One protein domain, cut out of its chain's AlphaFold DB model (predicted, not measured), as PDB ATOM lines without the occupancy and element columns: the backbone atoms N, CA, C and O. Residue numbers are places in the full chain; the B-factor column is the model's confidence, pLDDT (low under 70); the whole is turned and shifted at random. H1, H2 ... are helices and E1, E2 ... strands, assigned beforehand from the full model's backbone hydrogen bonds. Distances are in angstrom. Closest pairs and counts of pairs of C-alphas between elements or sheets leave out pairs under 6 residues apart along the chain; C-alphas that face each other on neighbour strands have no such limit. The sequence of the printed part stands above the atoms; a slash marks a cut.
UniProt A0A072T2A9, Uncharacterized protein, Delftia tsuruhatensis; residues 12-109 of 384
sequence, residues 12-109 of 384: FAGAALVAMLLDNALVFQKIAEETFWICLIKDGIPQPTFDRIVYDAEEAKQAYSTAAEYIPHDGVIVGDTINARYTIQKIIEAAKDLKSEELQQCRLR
ATOM      1  N   PHE A  12     172.099 184.896 213.555       80.06
ATOM      2  CA  PHE A  12     171.158 185.831 214.178       80.06
ATOM      3  C   PHE A  12     170.756 185.343 215.572       80.06
ATOM      4  O   PHE A  12     170.522 184.151 215.773       80.06
ATOM      5  N   ALA A  13     170.671 186.264 216.529       83.69
ATOM      6  CA  ALA A  13     170.148 185.991 217.859       83.69
ATOM      7  C   ALA A  13     168.615 185.890 217.796       83.69
ATOM      8  O   ALA A  13     167.937 186.877 217.507       83.69
ATOM      9  N   GLY A  14     168.073 184.696 218.059       82.88
ATOM     10  CA  GLY A  14     166.638 184.410 217.932       82.88
ATOM     11  C   GLY A  14     165.765 185.295 218.822       82.88
ATOM     12  O   GLY A  14     164.783 185.857 218.346       82.88
ATOM     13  N   ALA A  15     166.158 185.495 220.081       85.69
ATOM     14  CA  ALA A  15     165.417 186.344 221.010       85.69
ATOM     15  C   ALA A  15     165.381 187.814 220.580       85.69
ATOM     16  O   ALA A  15     164.334 188.452 220.649       85.69
ATOM     17  N   ALA A  16     166.504 188.336 220.077       85.25
ATOM     18  CA  ALA A  16     166.565 189.698 219.553       85.25
ATOM     19  C   ALA A  16     165.642 189.874 218.338       85.25
ATOM     20  O   ALA A  16     165.011 190.912 218.200       85.25
ATOM     21  N   LEU A  17     165.524 188.854 217.481       86.00
ATOM     22  CA  LEU A  17     164.656 188.901 216.305       86.00
ATOM     23  C   LEU A  17     163.167 188.906 216.678       86.00
ATOM     24  O   LEU A  17     162.400 189.668 216.096       86.00
ATOM     25  N   VAL A  18     162.753 188.105 217.665       87.88
ATOM     26  CA  VAL A  18     161.371 188.143 218.177       87.88
ATOM     27  C   VAL A  18     161.083 189.499 218.834       87.88
ATOM     28  O   VAL A  18     160.016 190.065 218.612       87.88
ATOM     29  N   ALA A  19     162.047 190.051 219.576       88.00
ATOM     30  CA  ALA A  19     161.898 191.319 220.286       88.00
ATOM     31  C   ALA A  19     161.774 192.543 219.362       88.00
ATOM     32  O   ALA A  19     161.188 193.545 219.754       88.00
ATOM     33  N   MET A  20     162.264 192.453 218.122       86.25
ATOM     34  CA  MET A  20     162.046 193.488 217.101       86.25
ATOM     35  C   MET A  20     160.605 193.529 216.574       86.25
ATOM     36  O   MET A  20     160.208 194.515 215.960       86.25
ATOM     37  N   LEU A  21     159.837 192.449 216.755       86.62
ATOM     38  CA  LEU A  21     158.476 192.311 216.229       86.62
ATOM     39  C   LEU A  21     157.407 192.366 217.323       86.62
ATOM     40  O   LEU A  21     156.269 192.740 217.042       86.62
ATOM     41  N   LEU A  22     157.748 191.957 218.544       88.62
ATOM     42  CA  LEU A  22     156.845 191.904 219.687       88.62
ATOM     43  C   LEU A  22     157.544 192.476 220.921       88.62
ATOM     44  O   LEU A  22     158.553 191.930 221.368       88.62
ATOM     45  N   ASP A  23     156.952 193.515 221.510       87.88
ATOM     46  CA  ASP A  23     157.501 194.156 222.709       87.88
ATOM     47  C   ASP A  23     157.398 193.245 223.943       87.88
ATOM     48  O   ASP A  23     158.323 193.184 224.749       87.88
ATOM     49  N   ASN A  24     156.309 192.482 224.076       90.44
ATOM     50  CA  ASN A  24     156.071 191.573 225.199       90.44
ATOM     51  C   ASN A  24     155.711 190.176 224.679       90.44
ATOM     52  O   ASN A  24     154.643 189.975 224.092       90.44
ATOM     53  N   ALA A  25     156.590 189.193 224.886       90.38
ATOM     54  CA  ALA A  25     156.375 187.837 224.384       90.38
ATOM     55  C   ALA A  25     157.009 186.750 225.259       90.38
ATOM     56  O   ALA A  25     158.088 186.932 225.818       90.38
ATOM     57  N   LEU A  26     156.359 185.586 225.312       90.81
ATOM     58  CA  LEU A  26     156.920 184.354 225.861       90.81
ATOM     59  C   LEU A  26     157.018 183.309 224.754       90.81
ATOM     60  O   LEU A  26     156.010 182.841 224.224       90.81
ATOM     61  N   VAL A  27     158.244 182.944 224.413       90.62
ATOM     62  CA  VAL A  27     158.549 181.915 223.428       90.62
ATOM     63  C   VAL A  27     158.661 180.564 224.118       90.62
ATOM     64  O   VAL A  27     159.406 180.426 225.087       90.62
ATOM     65  N   PHE A  28     157.959 179.569 223.583       90.06
ATOM     66  CA  PHE A  28     158.133 178.157 223.910       90.06
ATOM     67  C   PHE A  28     158.080 177.335 222.623       90.06
ATOM     68  O   PHE A  28     157.006 177.033 222.107       90.06
ATOM     69  N   GLN A  29     159.243 176.997 222.074       89.50
ATOM     70  CA  GLN A  29     159.357 176.298 220.795       89.50
ATOM     71  C   GLN A  29     160.075 174.968 220.976       89.50
ATOM     72  O   GLN A  29     161.209 174.936 221.456       89.50
ATOM     73  N   LYS A  30     159.468 173.869 220.519       88.12
ATOM     74  CA  LYS A  30     160.181 172.597 220.409       88.12
ATOM     75  C   LYS A  30     161.135 172.670 219.213       88.12
ATOM     76  O   LYS A  30     160.705 172.958 218.098       88.12
ATOM     77  N   ILE A  31     162.429 172.452 219.445       85.62
ATOM     78  CA  ILE A  31     163.461 172.461 218.392       85.62
ATOM     79  C   ILE A  31     163.738 171.037 217.906       85.62
ATOM     80  O   ILE A  31     163.851 170.804 216.705       85.62
ATOM     81  N   ALA A  32     163.854 170.089 218.835       84.06
ATOM     82  CA  ALA A  32     164.122 168.680 218.557       84.06
ATOM     83  C   ALA A  32     163.452 167.793 219.621       84.06
ATOM     84  O   ALA A  32     162.714 168.283 220.479       84.06
ATOM     85  N   GLU A  33     163.673 166.480 219.564       79.19
ATOM     86  CA  GLU A  33     163.255 165.571 220.634       79.19
ATOM     87  C   GLU A  33     163.912 166.001 221.959       79.19
ATOM     88  O   GLU A  33     165.100 166.318 221.992       79.19
ATOM     89  N   GLU A  34     163.091 166.164 223.001       80.56
ATOM     90  CA  GLU A  34     163.465 166.665 224.340       80.56
ATOM     91  C   GLU A  34     164.155 168.046 224.401       80.56
ATOM     92  O   GLU A  34     164.502 168.510 225.479       80.56
ATOM     93  N   THR A  35     164.279 168.773 223.283       85.62
ATOM     94  CA  THR A  35     164.961 170.077 223.234       85.62
ATOM     95  C   THR A  35     163.992 171.219 222.940       85.62
ATOM     96  O   THR A  35     163.359 171.257 221.880       85.62
ATOM     97  N   PHE A  36     163.931 172.197 223.842       85.62
ATOM     98  CA  PHE A  36     163.012 173.331 223.797       85.62
ATOM     99  C   PHE A  36     163.762 174.656 223.910       85.62
ATOM    100  O   PHE A  36     164.670 174.799 224.722       85.62
ATOM    101  N   TRP A  37     163.366 175.651 223.122       89.81
ATOM    102  CA  TRP A  37     163.795 177.031 223.311       89.81
ATOM    103  C   TRP A  37     162.732 177.803 224.068       89.81
ATOM    104  O   TRP A  37     161.561 177.825 223.677       89.81
ATOM    105  N   ILE A  38     163.176 178.428 225.150       88.56
ATOM    106  CA  ILE A  38     162.367 179.292 225.990       88.56
ATOM    107  C   ILE A  38     163.011 180.671 225.957       88.56
ATOM    108  O   ILE A  38     164.234 180.778 226.057       88.56
ATOM    109  N   CYS A  39     162.194 181.704 225.769       90.00
ATOM    110  CA  CYS A  39     162.628 183.096 225.814       90.00
ATOM    111  C   CYS A  39     161.512 183.979 226.360       90.00
ATOM    112  O   CYS A  39     160.391 183.927 225.865       90.00
ATOM    113  N   LEU A  40     161.822 184.811 227.353       90.06
ATOM    114  CA  LEU A  40     160.936 185.878 227.805       90.06
ATOM    115  C   LEU A  40     161.444 187.212 227.264       90.06
ATOM    116  O   LEU A  40     162.611 187.556 227.449       90.06
ATOM    117  N   ILE A  41     160.556 187.971 226.638       90.25
ATOM    118  CA  ILE A  41     160.810 189.307 226.111       90.25
ATOM    119  C   ILE A  41     159.853 190.260 226.805       90.25
ATOM    120  O   ILE A  41     158.650 189.999 226.879       90.25
ATOM    121  N   LYS A  42     160.412 191.350 227.322       87.75
ATOM    122  CA  LYS A  42     159.664 192.410 227.984       87.75
ATOM    123  C   LYS A  42     160.167 193.761 227.499       87.75
ATOM    124  O   LYS A  42     161.379 193.979 227.484       87.75
ATOM    125  N   ASP A  43     159.240 194.630 227.115       86.75
ATOM    126  CA  ASP A  43     159.489 195.969 226.579       86.75
ATOM    127  C   ASP A  43     160.526 195.976 225.430       86.75
ATOM    128  O   ASP A  43     161.419 196.820 225.376       86.75
ATOM    129  N   GLY A  44     160.460 194.977 224.541       83.81
ATOM    130  CA  GLY A  44     161.362 194.812 223.394       83.81
ATOM    131  C   GLY A  44     162.760 194.302 223.764       83.81
ATOM    132  O   GLY A  44     163.685 194.359 222.952       83.81
ATOM    133  N   ILE A  45     162.950 193.800 224.991       86.38
ATOM    134  CA  ILE A  45     164.249 193.349 225.499       86.38
ATOM    135  C   ILE A  45     164.165 191.887 225.968       86.38
ATOM    136  O   ILE A  45     163.402 191.576 226.894       86.38
ATOM    137  N   PRO A  46     164.984 190.978 225.397       85.81
ATOM    138  CA  PRO A  46     165.155 189.626 225.918       85.81
ATOM    139  C   PRO A  46     165.644 189.649 227.365       85.81
ATOM    140  O   PRO A  46     166.688 190.228 227.678       85.81
ATOM    141  N   GLN A  47     164.891 189.013 228.255       83.94
ATOM    142  CA  GLN A  47     165.203 189.032 229.673       83.94
ATOM    143  C   GLN A  47     166.429 188.157 229.970       83.94
ATOM    144  O   GLN A  47     166.507 187.010 229.505       83.94
ATOM    145  N   PRO A  48     167.398 188.662 230.761       77.81
ATOM    146  CA  PRO A  48     168.566 187.886 231.153       77.81
ATOM    147  C   PRO A  48     168.150 186.551 231.775       77.81
ATOM    148  O   PRO A  48     167.200 186.504 232.548       77.81
ATOM    149  N   THR A  49     168.871 185.473 231.458       78.50
ATOM    150  CA  THR A  49     168.642 184.084 231.932       78.50
ATOM    151  C   THR A  49     167.393 183.371 231.404       78.50
ATOM    152  O   THR A  49     167.317 182.148 231.526       78.50
ATOM    153  N   PHE A  50     166.472 184.088 230.756       81.56
ATOM    154  CA  PHE A  50     165.267 183.495 230.178       81.56
ATOM    155  C   PHE A  50     165.397 183.126 228.704       81.56
ATOM    156  O   PHE A  50     164.576 182.340 228.264       81.56
ATOM    157  N   ASP A  51     166.397 183.621 227.967       86.56
ATOM    158  CA  ASP A  51     166.738 183.146 226.615       86.56
ATOM    159  C   ASP A  51     167.680 181.934 226.691       86.56
ATOM    160  O   ASP A  51     168.901 182.081 226.817       86.56
ATOM    161  N   ARG A  52     167.110 180.721 226.689       84.62
ATOM    162  CA  ARG A  52     167.879 179.476 226.822       84.62
ATOM    163  C   ARG A  52     167.268 178.299 226.073       84.62
ATOM    164  O   ARG A  52     166.055 178.192 225.906       84.62
ATOM    165  N   ILE A  53     168.143 177.384 225.667       85.56
ATOM    166  CA  ILE A  53     167.773 176.069 225.144       85.56
ATOM    167  C   ILE A  53     167.837 175.078 226.309       85.56
ATOM    168  O   ILE A  53     168.864 174.978 226.980       85.56
ATOM    169  N   VAL A  54     166.731 174.388 226.553       84.69
ATOM    170  CA  VAL A  54     166.551 173.371 227.591       84.69
ATOM    171  C   VAL A  54     166.488 172.006 226.911       84.69
ATOM    172  O   VAL A  54     165.856 171.882 225.864       84.69
ATOM    173  N   TYR A  55     167.153 171.001 227.479       83.44
ATOM    174  CA  TYR A  55     167.331 169.671 226.876       83.44
ATOM    175  C   TYR A  55     166.543 168.565 227.600       83.44
ATOM    176  O   TYR A  55     166.843 167.390 227.421       83.44
ATOM    177  N   ASP A  56     165.570 168.945 228.430       83.56
ATOM    178  CA  ASP A  56     164.665 168.041 229.137       83.56
ATOM    179  C   ASP A  56     163.225 168.584 229.105       83.56
ATOM    180  O   ASP A  56     162.995 169.794 229.210       83.56
ATOM    181  N   ALA A  57     162.241 167.695 228.947       83.81
ATOM    182  CA  ALA A  57     160.841 168.079 228.776       83.81
ATOM    183  C   ALA A  57     160.179 168.562 230.078       83.81
ATOM    184  O   ALA A  57     159.325 169.452 230.032       83.81
ATOM    185  N   GLU A  58     160.559 168.007 231.231       85.19
ATOM    186  CA  GLU A  58     160.024 168.437 232.526       85.19
ATOM    187  C   GLU A  58     160.672 169.754 232.972       85.19
ATOM    188  O   GLU A  58     159.967 170.679 233.384       85.19
ATOM    189  N   GLU A  59     161.984 169.913 232.763       85.62
ATOM    190  CA  GLU A  59     162.675 171.189 232.965       85.62
ATOM    191  C   GLU A  59     162.104 172.281 232.049       85.62
ATOM    192  O   GLU A  59     161.900 173.415 232.491       85.62
ATOM    193  N   ALA A  60     161.772 171.958 230.793       83.94
ATOM    194  CA  ALA A  60     161.154 172.908 229.875       83.94
ATOM    195  C   ALA A  60     159.774 173.378 230.371       83.94
ATOM    196  O   ALA A  60     159.489 174.576 230.341       83.94
ATOM    197  N   LYS A  61     158.933 172.472 230.891       84.06
ATOM    198  CA  LYS A  61     157.638 172.838 231.496       84.06
ATOM    199  C   LYS A  61     157.815 173.712 232.734       84.06
ATOM    200  O   LYS A  61     157.085 174.689 232.895       84.06
ATOM    201  N   GLN A  62     158.776 173.390 233.600       86.19
ATOM    202  CA  GLN A  62     159.050 174.193 234.791       86.19
ATOM    203  C   GLN A  62     159.557 175.588 234.410       86.19
ATOM    204  O   GLN A  62     159.047 176.587 234.908       86.19
ATOM    205  N   ALA A  63     160.501 175.666 233.472       84.12
ATOM    206  CA  ALA A  63     161.039 176.917 232.956       84.12
ATOM    207  C   ALA A  63     159.969 177.779 232.270       84.12
ATOM    208  O   ALA A  63     159.978 178.998 232.437       84.12
ATOM    209  N   TYR A  64     159.037 177.158 231.543       86.12
ATOM    210  CA  TYR A  64     157.888 177.841 230.959       86.12
ATOM    211  C   TYR A  64     156.954 178.396 232.035       86.12
ATOM    212  O   TYR A  64     156.617 179.575 231.981       86.12
ATOM    213  N   SER A  65     156.583 177.586 233.032       85.50
ATOM    214  CA  SER A  65     155.737 178.030 234.149       85.50
ATOM    215  C   SER A  65     156.373 179.198 234.902       85.50
ATOM    216  O   SER A  65     155.711 180.200 235.139       85.50
ATOM    217  N   THR A  66     157.676 179.119 235.192       86.06
ATOM    218  CA  THR A  66     158.407 180.227 235.816       86.06
ATOM    219  C   THR A  66     158.401 181.467 234.928       86.06
ATOM    220  O   THR A  66     158.127 182.549 235.420       86.06
ATOM    221  N   ALA A  67     158.665 181.350 233.625       85.50
ATOM    222  CA  ALA A  67     158.665 182.506 232.726       85.50
ATOM    223  C   ALA A  67     157.262 183.122 232.539       85.50
ATOM    224  O   ALA A  67     157.143 184.340 232.399       85.50
ATOM    225  N   ALA A  68     156.206 182.305 232.586       84.56
ATOM    226  CA  ALA A  68     154.817 182.746 232.491       84.56
ATOM    227  C   ALA A  68     154.373 183.604 233.689       84.56
ATOM    228  O   ALA A  68     153.516 184.463 233.519       84.56
ATOM    229  N   GLU A  69     154.975 183.442 234.872       85.69
ATOM    230  CA  GLU A  69     154.711 184.318 236.027       85.69
ATOM    231  C   GLU A  69     155.205 185.758 235.811       85.69
ATOM    232  O   GLU A  69     154.690 186.690 236.427       85.69
ATOM    233  N   TYR A  70     156.188 185.954 234.927       82.94
ATOM    234  CA  TYR A  70     156.822 187.253 234.687       82.94
ATOM    235  C   TYR A  70     156.379 187.926 233.385       82.94
ATOM    236  O   TYR A  70     156.849 189.030 233.088       82.94
ATOM    237  N   ILE A  71     155.494 187.298 232.604       82.94
ATOM    238  CA  ILE A  71     154.991 187.908 231.373       82.94
ATOM    239  C   ILE A  71     154.024 189.062 231.713       82.94
ATOM    240  O   ILE A  71     153.126 188.891 232.541       82.94
ATOM    241  N   PRO A  72     154.182 190.252 231.105       80.06
ATOM    242  CA  PRO A  72     153.203 191.332 231.236       80.06
ATOM    243  C   PRO A  72     151.796 190.908 230.778       80.06
ATOM    244  O   PRO A  72     151.655 190.010 229.950       80.06
ATOM    245  N   HIS A  73     150.745 191.565 231.289       78.94
ATOM    246  CA  HIS A  73     149.344 191.216 230.986       78.94
ATOM    247  C   HIS A  73     148.982 191.276 229.489       78.94
ATOM    248  O   HIS A  73     148.056 190.594 229.057       78.94
ATOM    249  N   ASP A  74     149.691 192.086 228.707       82.56
ATOM    250  CA  ASP A  74     149.569 192.243 227.254       82.56
ATOM    251  C   ASP A  74     150.511 191.321 226.456       82.56
ATOM    252  O   ASP A  74     150.506 191.339 225.223       82.56
ATOM    253  N   GLY A  75     151.312 190.502 227.141       82.12
ATOM    254  CA  GLY A  75     152.302 189.632 226.528       82.12
ATOM    255  C   GLY A  75     151.700 188.476 225.732       82.12
ATOM    256  O   GLY A  75     150.679 187.885 226.087       82.12
ATOM    257  N   VAL A  76     152.366 188.132 224.631       88.56
ATOM    258  CA  VAL A  76     151.890 187.130 223.674       88.56
ATOM    259  C   VAL A  76     152.709 185.843 223.756       88.56
ATOM    260  O   VAL A  76     153.936 185.874 223.736       88.56
ATOM    261  N   ILE A  77     152.038 184.689 223.779       89.06
ATOM    262  CA  ILE A  77     152.713 183.386 223.722       89.06
ATOM    263  C   ILE A  77     153.002 183.014 222.261       89.06
ATOM    264  O   ILE A  77     152.111 183.075 221.406       89.06
ATOM    265  N   VAL A  78     154.243 182.611 221.984       88.38
ATOM    266  CA  VAL A  78     154.739 182.246 220.651       88.38
ATOM    267  C   VAL A  78     155.360 180.845 220.677       88.38
ATOM    268  O   VAL A  78     156.202 180.558 221.522       88.38
ATOM    269  N   GLY A  79     154.992 179.988 219.723       86.81
ATOM    270  CA  GLY A  79     155.586 178.658 219.533       86.81
ATOM    271  C   GLY A  79     154.591 177.504 219.668       86.81
ATOM    272  O   GLY A  79     153.414 177.652 219.348       86.81
ATOM    273  N   ASP A  80     155.069 176.350 220.132       78.44
ATOM    274  CA  ASP A  80     154.340 175.077 220.144       78.44
ATOM    275  C   ASP A  80     153.616 174.855 221.481       78.44
ATOM    276  O   ASP A  80     153.939 173.952 222.256       78.44
ATOM    277  N   THR A  81     152.623 175.700 221.771       78.06
ATOM    278  CA  THR A  81     151.713 175.526 222.918       78.06
ATOM    279  C   THR A  81     150.257 175.736 222.505       78.06
ATOM    280  O   THR A  81     149.970 176.443 221.542       78.06
ATOM    281  N   ILE A  82     149.318 175.146 223.255       70.75
ATOM    282  CA  ILE A  82     147.869 175.218 222.966       70.75
ATOM    283  C   ILE A  82     147.352 176.671 222.976       70.75
ATOM    284  O   ILE A  82     146.404 176.989 222.265       70.75
ATOM    285  N   ASN A  83     148.006 177.563 223.728       77.56
ATOM    286  CA  ASN A  83     147.610 178.964 223.884       77.56
ATOM    287  C   ASN A  83     148.478 179.938 223.057       77.56
ATOM    288  O   ASN A  83     148.409 181.149 223.274       77.56
ATOM    289  N   ALA A  84     149.312 179.441 222.137       82.69
ATOM    290  CA  ALA A  84     150.169 180.291 221.315       82.69
ATOM    291  C   ALA A  84     149.353 181.091 220.288       82.69
ATOM    292  O   ALA A  84     148.569 180.542 219.513       82.69
ATOM    293  N   ARG A  85     149.580 182.407 220.237       85.31
ATOM    294  CA  ARG A  85     148.947 183.301 219.251       85.31
ATOM    295  C   ARG A  85     149.663 183.263 217.901       85.31
ATOM    296  O   ARG A  85     149.031 183.439 216.860       85.31
ATOM    297  N   TYR A  86     150.976 183.037 217.918       85.81
ATOM    298  CA  TYR A  86     151.825 182.954 216.731       85.81
ATOM    299  C   TYR A  86     152.739 181.730 216.802       85.81
ATOM    300  O   TYR A  86     153.172 181.329 217.879       85.81
ATOM    301  N   THR A  87     153.071 181.158 215.646       86.75
ATOM    302  CA  THR A  87     154.129 180.147 215.523       86.75
ATOM    303  C   THR A  87     155.460 180.826 215.213       86.75
ATOM    304  O   THR A  87     155.483 181.926 214.653       86.75
ATOM    305  N   ILE A  88     156.582 180.172 215.516       85.62
ATOM    306  CA  ILE A  88     157.908 180.731 215.213       85.62
ATOM    307  C   ILE A  88     158.120 180.925 213.707       85.62
ATOM    308  O   ILE A  88     158.728 181.913 213.305       85.62
ATOM    309  N   GLN A  89     157.553 180.067 212.854       84.25
ATOM    310  CA  GLN A  89     157.622 180.240 211.399       84.25
ATOM    311  C   GLN A  89     156.976 181.556 210.949       84.25
ATOM    312  O   GLN A  89     157.557 182.247 210.117       84.25
ATOM    313  N   LYS A  90     155.844 181.958 211.547       85.31
ATOM    314  CA  LYS A  90     155.211 183.254 211.247       85.31
ATOM    315  C   LYS A  90     156.077 184.437 211.675       85.31
ATOM    316  O   LYS A  90     156.127 185.432 210.963       85.31
ATOM    317  N   ILE A  91     156.783 184.327 212.802       86.94
ATOM    318  CA  ILE A  91     157.732 185.361 213.244       86.94
ATOM    319  C   ILE A  91     158.921 185.456 212.281       86.94
ATOM    320  O   ILE A  91     159.333 186.552 211.919       86.94
ATOM    321  N   ILE A  92     159.443 184.318 211.817       84.00
ATOM    322  CA  ILE A  92     160.532 184.281 210.832       84.00
ATOM    323  C   ILE A  92     160.085 184.877 209.492       84.00
ATOM    324  O   ILE A  92     160.867 185.576 208.853       84.00
ATOM    325  N   GLU A  93     158.854 184.614 209.052       84.88
ATOM    326  CA  GLU A  93     158.292 185.221 207.841       84.88
ATOM    327  C   GLU A  93     158.123 186.733 207.993       84.88
ATOM    328  O   GLU A  93     158.630 187.465 207.150       84.88
ATOM    329  N   ALA A  94     157.532 187.203 209.095       84.25
ATOM    330  CA  ALA A  94     157.397 188.634 209.377       84.25
ATOM    331  C   ALA A  94     158.761 189.343 209.480       84.25
ATOM    332  O   ALA A  94     158.913 190.482 209.049       84.25
ATOM    333  N   ALA A  95     159.788 188.658 209.988       81.69
ATOM    334  CA  ALA A  95     161.136 189.210 210.065       81.69
ATOM    335  C   ALA A  95     161.800 189.399 208.689       81.69
ATOM    336  O   ALA A  95     162.738 190.188 208.585       81.69
ATOM    337  N   LYS A  96     161.338 188.718 207.628       81.62
ATOM    338  CA  LYS A  96     161.852 188.940 206.261       81.62
ATOM    339  C   LYS A  96     161.437 190.294 205.690       81.62
ATOM    340  O   LYS A  96     162.132 190.788 204.805       81.62
ATOM    341  N   ASP A  97     160.361 190.885 206.205       81.81
ATOM    342  CA  ASP A  97     159.873 192.199 205.779       81.81
ATOM    343  C   ASP A  97     160.608 193.365 206.479       81.81
ATOM    344  O   ASP A  97     160.428 194.526 206.105       81.81
ATOM    345  N   LEU A  98     161.468 193.080 207.470       80.38
ATOM    346  CA  LEU A  98     162.305 194.079 208.147       80.38
ATOM    347  C   LEU A  98     163.437 194.593 207.240       80.38
ATOM    348  O   LEU A  98     163.949 193.883 206.368       80.38
ATOM    349  N   LYS A  99     163.890 195.836 207.464       80.81
ATOM    350  CA  LYS A  99     164.981 196.421 206.663       80.81
ATOM    351  C   LYS A  99     166.308 195.708 206.940       80.81
ATOM    352  O   LYS A  99     166.591 195.275 208.055       80.81
ATOM    353  N   SER A 100     167.185 195.659 205.931       74.94
ATOM    354  CA  SER A 100     168.490 194.980 206.033       74.94
ATOM    355  C   SER A 100     169.339 195.482 207.211       74.94
ATOM    356  O   SER A 100     169.992 194.683 207.878       74.94
ATOM    357  N   GLU A 101     169.299 196.781 207.513       76.44
ATOM    358  CA  GLU A 101     170.045 197.370 208.633       76.44
ATOM    359  C   GLU A 101     169.549 196.885 210.002       76.44
ATOM    360  O   GLU A 101     170.371 196.585 210.867       76.44
ATOM    361  N   GLU A 102     168.233 196.747 210.178       77.25
ATOM    362  CA  GLU A 102     167.600 196.264 211.412       77.25
ATOM    363  C   GLU A 102     167.957 194.792 211.651       77.25
ATOM    364  O   GLU A 102     168.410 194.420 212.734       77.25
ATOM    365  N   LEU A 103     167.906 193.967 210.600       77.19
ATOM    366  CA  LEU A 103     168.340 192.570 210.668       77.19
ATOM    367  C   LEU A 103     169.827 192.436 211.038       77.19
ATOM    368  O   LEU A 103     170.195 191.561 211.825       77.19
ATOM    369  N   GLN A 104     170.705 193.304 210.520       77.31
ATOM    370  CA  GLN A 104     172.140 193.261 210.840       77.31
ATOM    371  C   GLN A 104     172.457 193.601 212.305       77.31
ATOM    372  O   GLN A 104     173.551 193.251 212.766       77.31
ATOM    373  N   GLN A 105     171.548 194.257 213.035       79.12
ATOM    374  CA  GLN A 105     171.710 194.512 214.472       79.12
ATOM    375  C   GLN A 105     171.504 193.239 215.301       79.12
ATOM    376  O   GLN A 105     172.206 193.035 216.289       79.12
ATOM    377  N   CYS A 106     170.643 192.324 214.852       77.31
ATOM    378  CA  CYS A 106     170.419 191.035 215.509       77.31
ATOM    379  C   CYS A 106     171.547 190.014 215.257       77.31
ATOM    380  O   CYS A 106     171.464 188.875 215.720       77.31
ATOM    381  N   ARG A 107     172.593 190.368 214.496       80.31
ATOM    382  CA  ARG A 107     173.674 189.451 214.110       80.31
ATOM    383  C   ARG A 107     174.820 189.466 215.119       80.31
ATOM    384  O   ARG A 107     175.419 190.510 215.377       80.31
ATOM    385  N   LEU A 108     175.202 188.292 215.622       76.06
ATOM    386  CA  LEU A 108     176.303 188.151 216.579       76.06
ATOM    387  C   LEU A 108     177.655 188.501 215.928       76.06
ATOM    388  O   LEU A 108     178.053 187.892 214.928       76.06
ATOM    389  N   ARG A 109     178.379 189.467 216.515       71.62
ATOM    390  CA  ARG A 109     179.709 189.932 216.070       71.62
ATOM    391  C   ARG A 109     180.798 189.573 217.085       71.62
ATOM    392  O   ARG A 109     180.547 189.476 218.281       71.62
TER     393      ARG A 109
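This is residues 12 to 109 of the 384 residues of an uncharacterized protein of Delftia tsuruhatensis (UniProt A0A072T2A9). A twisted sheet of four strands has the long helix H2 along one face and two short helices, H1 and H3, on the opposite face, with H3 by the E4 edge; H4 lies off the sheet, near H1 and H3. The printed part has 98 residues, with four named helices and four named strands in the order H1 E1 E2 E3 H2 E4 H3 H4. The sheet is mixed, in the order E3 E2 E1 E4, and the class is mixed, helices and strands. The whole is compact, with a radius of gyration of the C-alphas of 12.9 A and spans of 39 by 30 by 24 A.

Find C-alpha 14 at (166.638, 184.410, 217.932), where H1 begins; it runs to residue 19. E1 is residues 25 to 32, 21.5 A long, and E2 is residues 35 to 42, 23.4 A. E3 is residues 52 to 54. Look for C-alpha 57 at (160.841, 168.079, 228.776); from there H2 runs 18.8 A to residue 69. E4 is residues 76 to 79, 10.1 A, and H3 is residues 88 to 95, 10.4 A. H4 is residues 100 to 105, ending at C-alpha 105, (171.710, 194.512, 214.472).

Begin with E1, E2 and E3, a meander, each strand the antiparallel neighbour of the one before. In the hairpin E1 and E2, N 27 and O 39 are 2.8 A apart; in the hairpin E2 and E3, N 36 and O 54 are 2.8 A apart. At the other edge E4 is parallel to E1, with N 26 and O 76 at 2.9 A. E3, H2 and E4 make a split strand-helix-strand unit, two strands running the same way with E2 and E1 between them; its crossover is right-handed. H2 is on the sheet at a height of 9.1 A, over E2 and only just not over E1, on which 2 of its 13 C-alphas fall; its closest C-alphas to E2 are those of Ala 60 and Phe 36, 6.4 A. On the opposite face H1 lies over E2 at a height of 8.5 A, its closest C-alphas to E2 being those of Ala 19 and Ile 41, 6.3 A. H3 is on the same face as H1, over none of the strands; the closest C-alphas of H3 and E4 are those of Ile 88 and Gly 79, 5.3 A. H4 is not on the sheet; it is close to H1 but not clearly touching, the closest C-alphas being those of Leu 103 and Leu 17, 7.7 A. In H1, H2, H3 and H4 every O i to N i+4 pair is within hydrogen-bond range.

The C-alphas of Glu 58 and Glu 101, the two farthest apart, are 38.8 A from each other. The printed part has no cut and no long link. Mean pLDDT of the printed part is 84.0, and no printed residue is under 70.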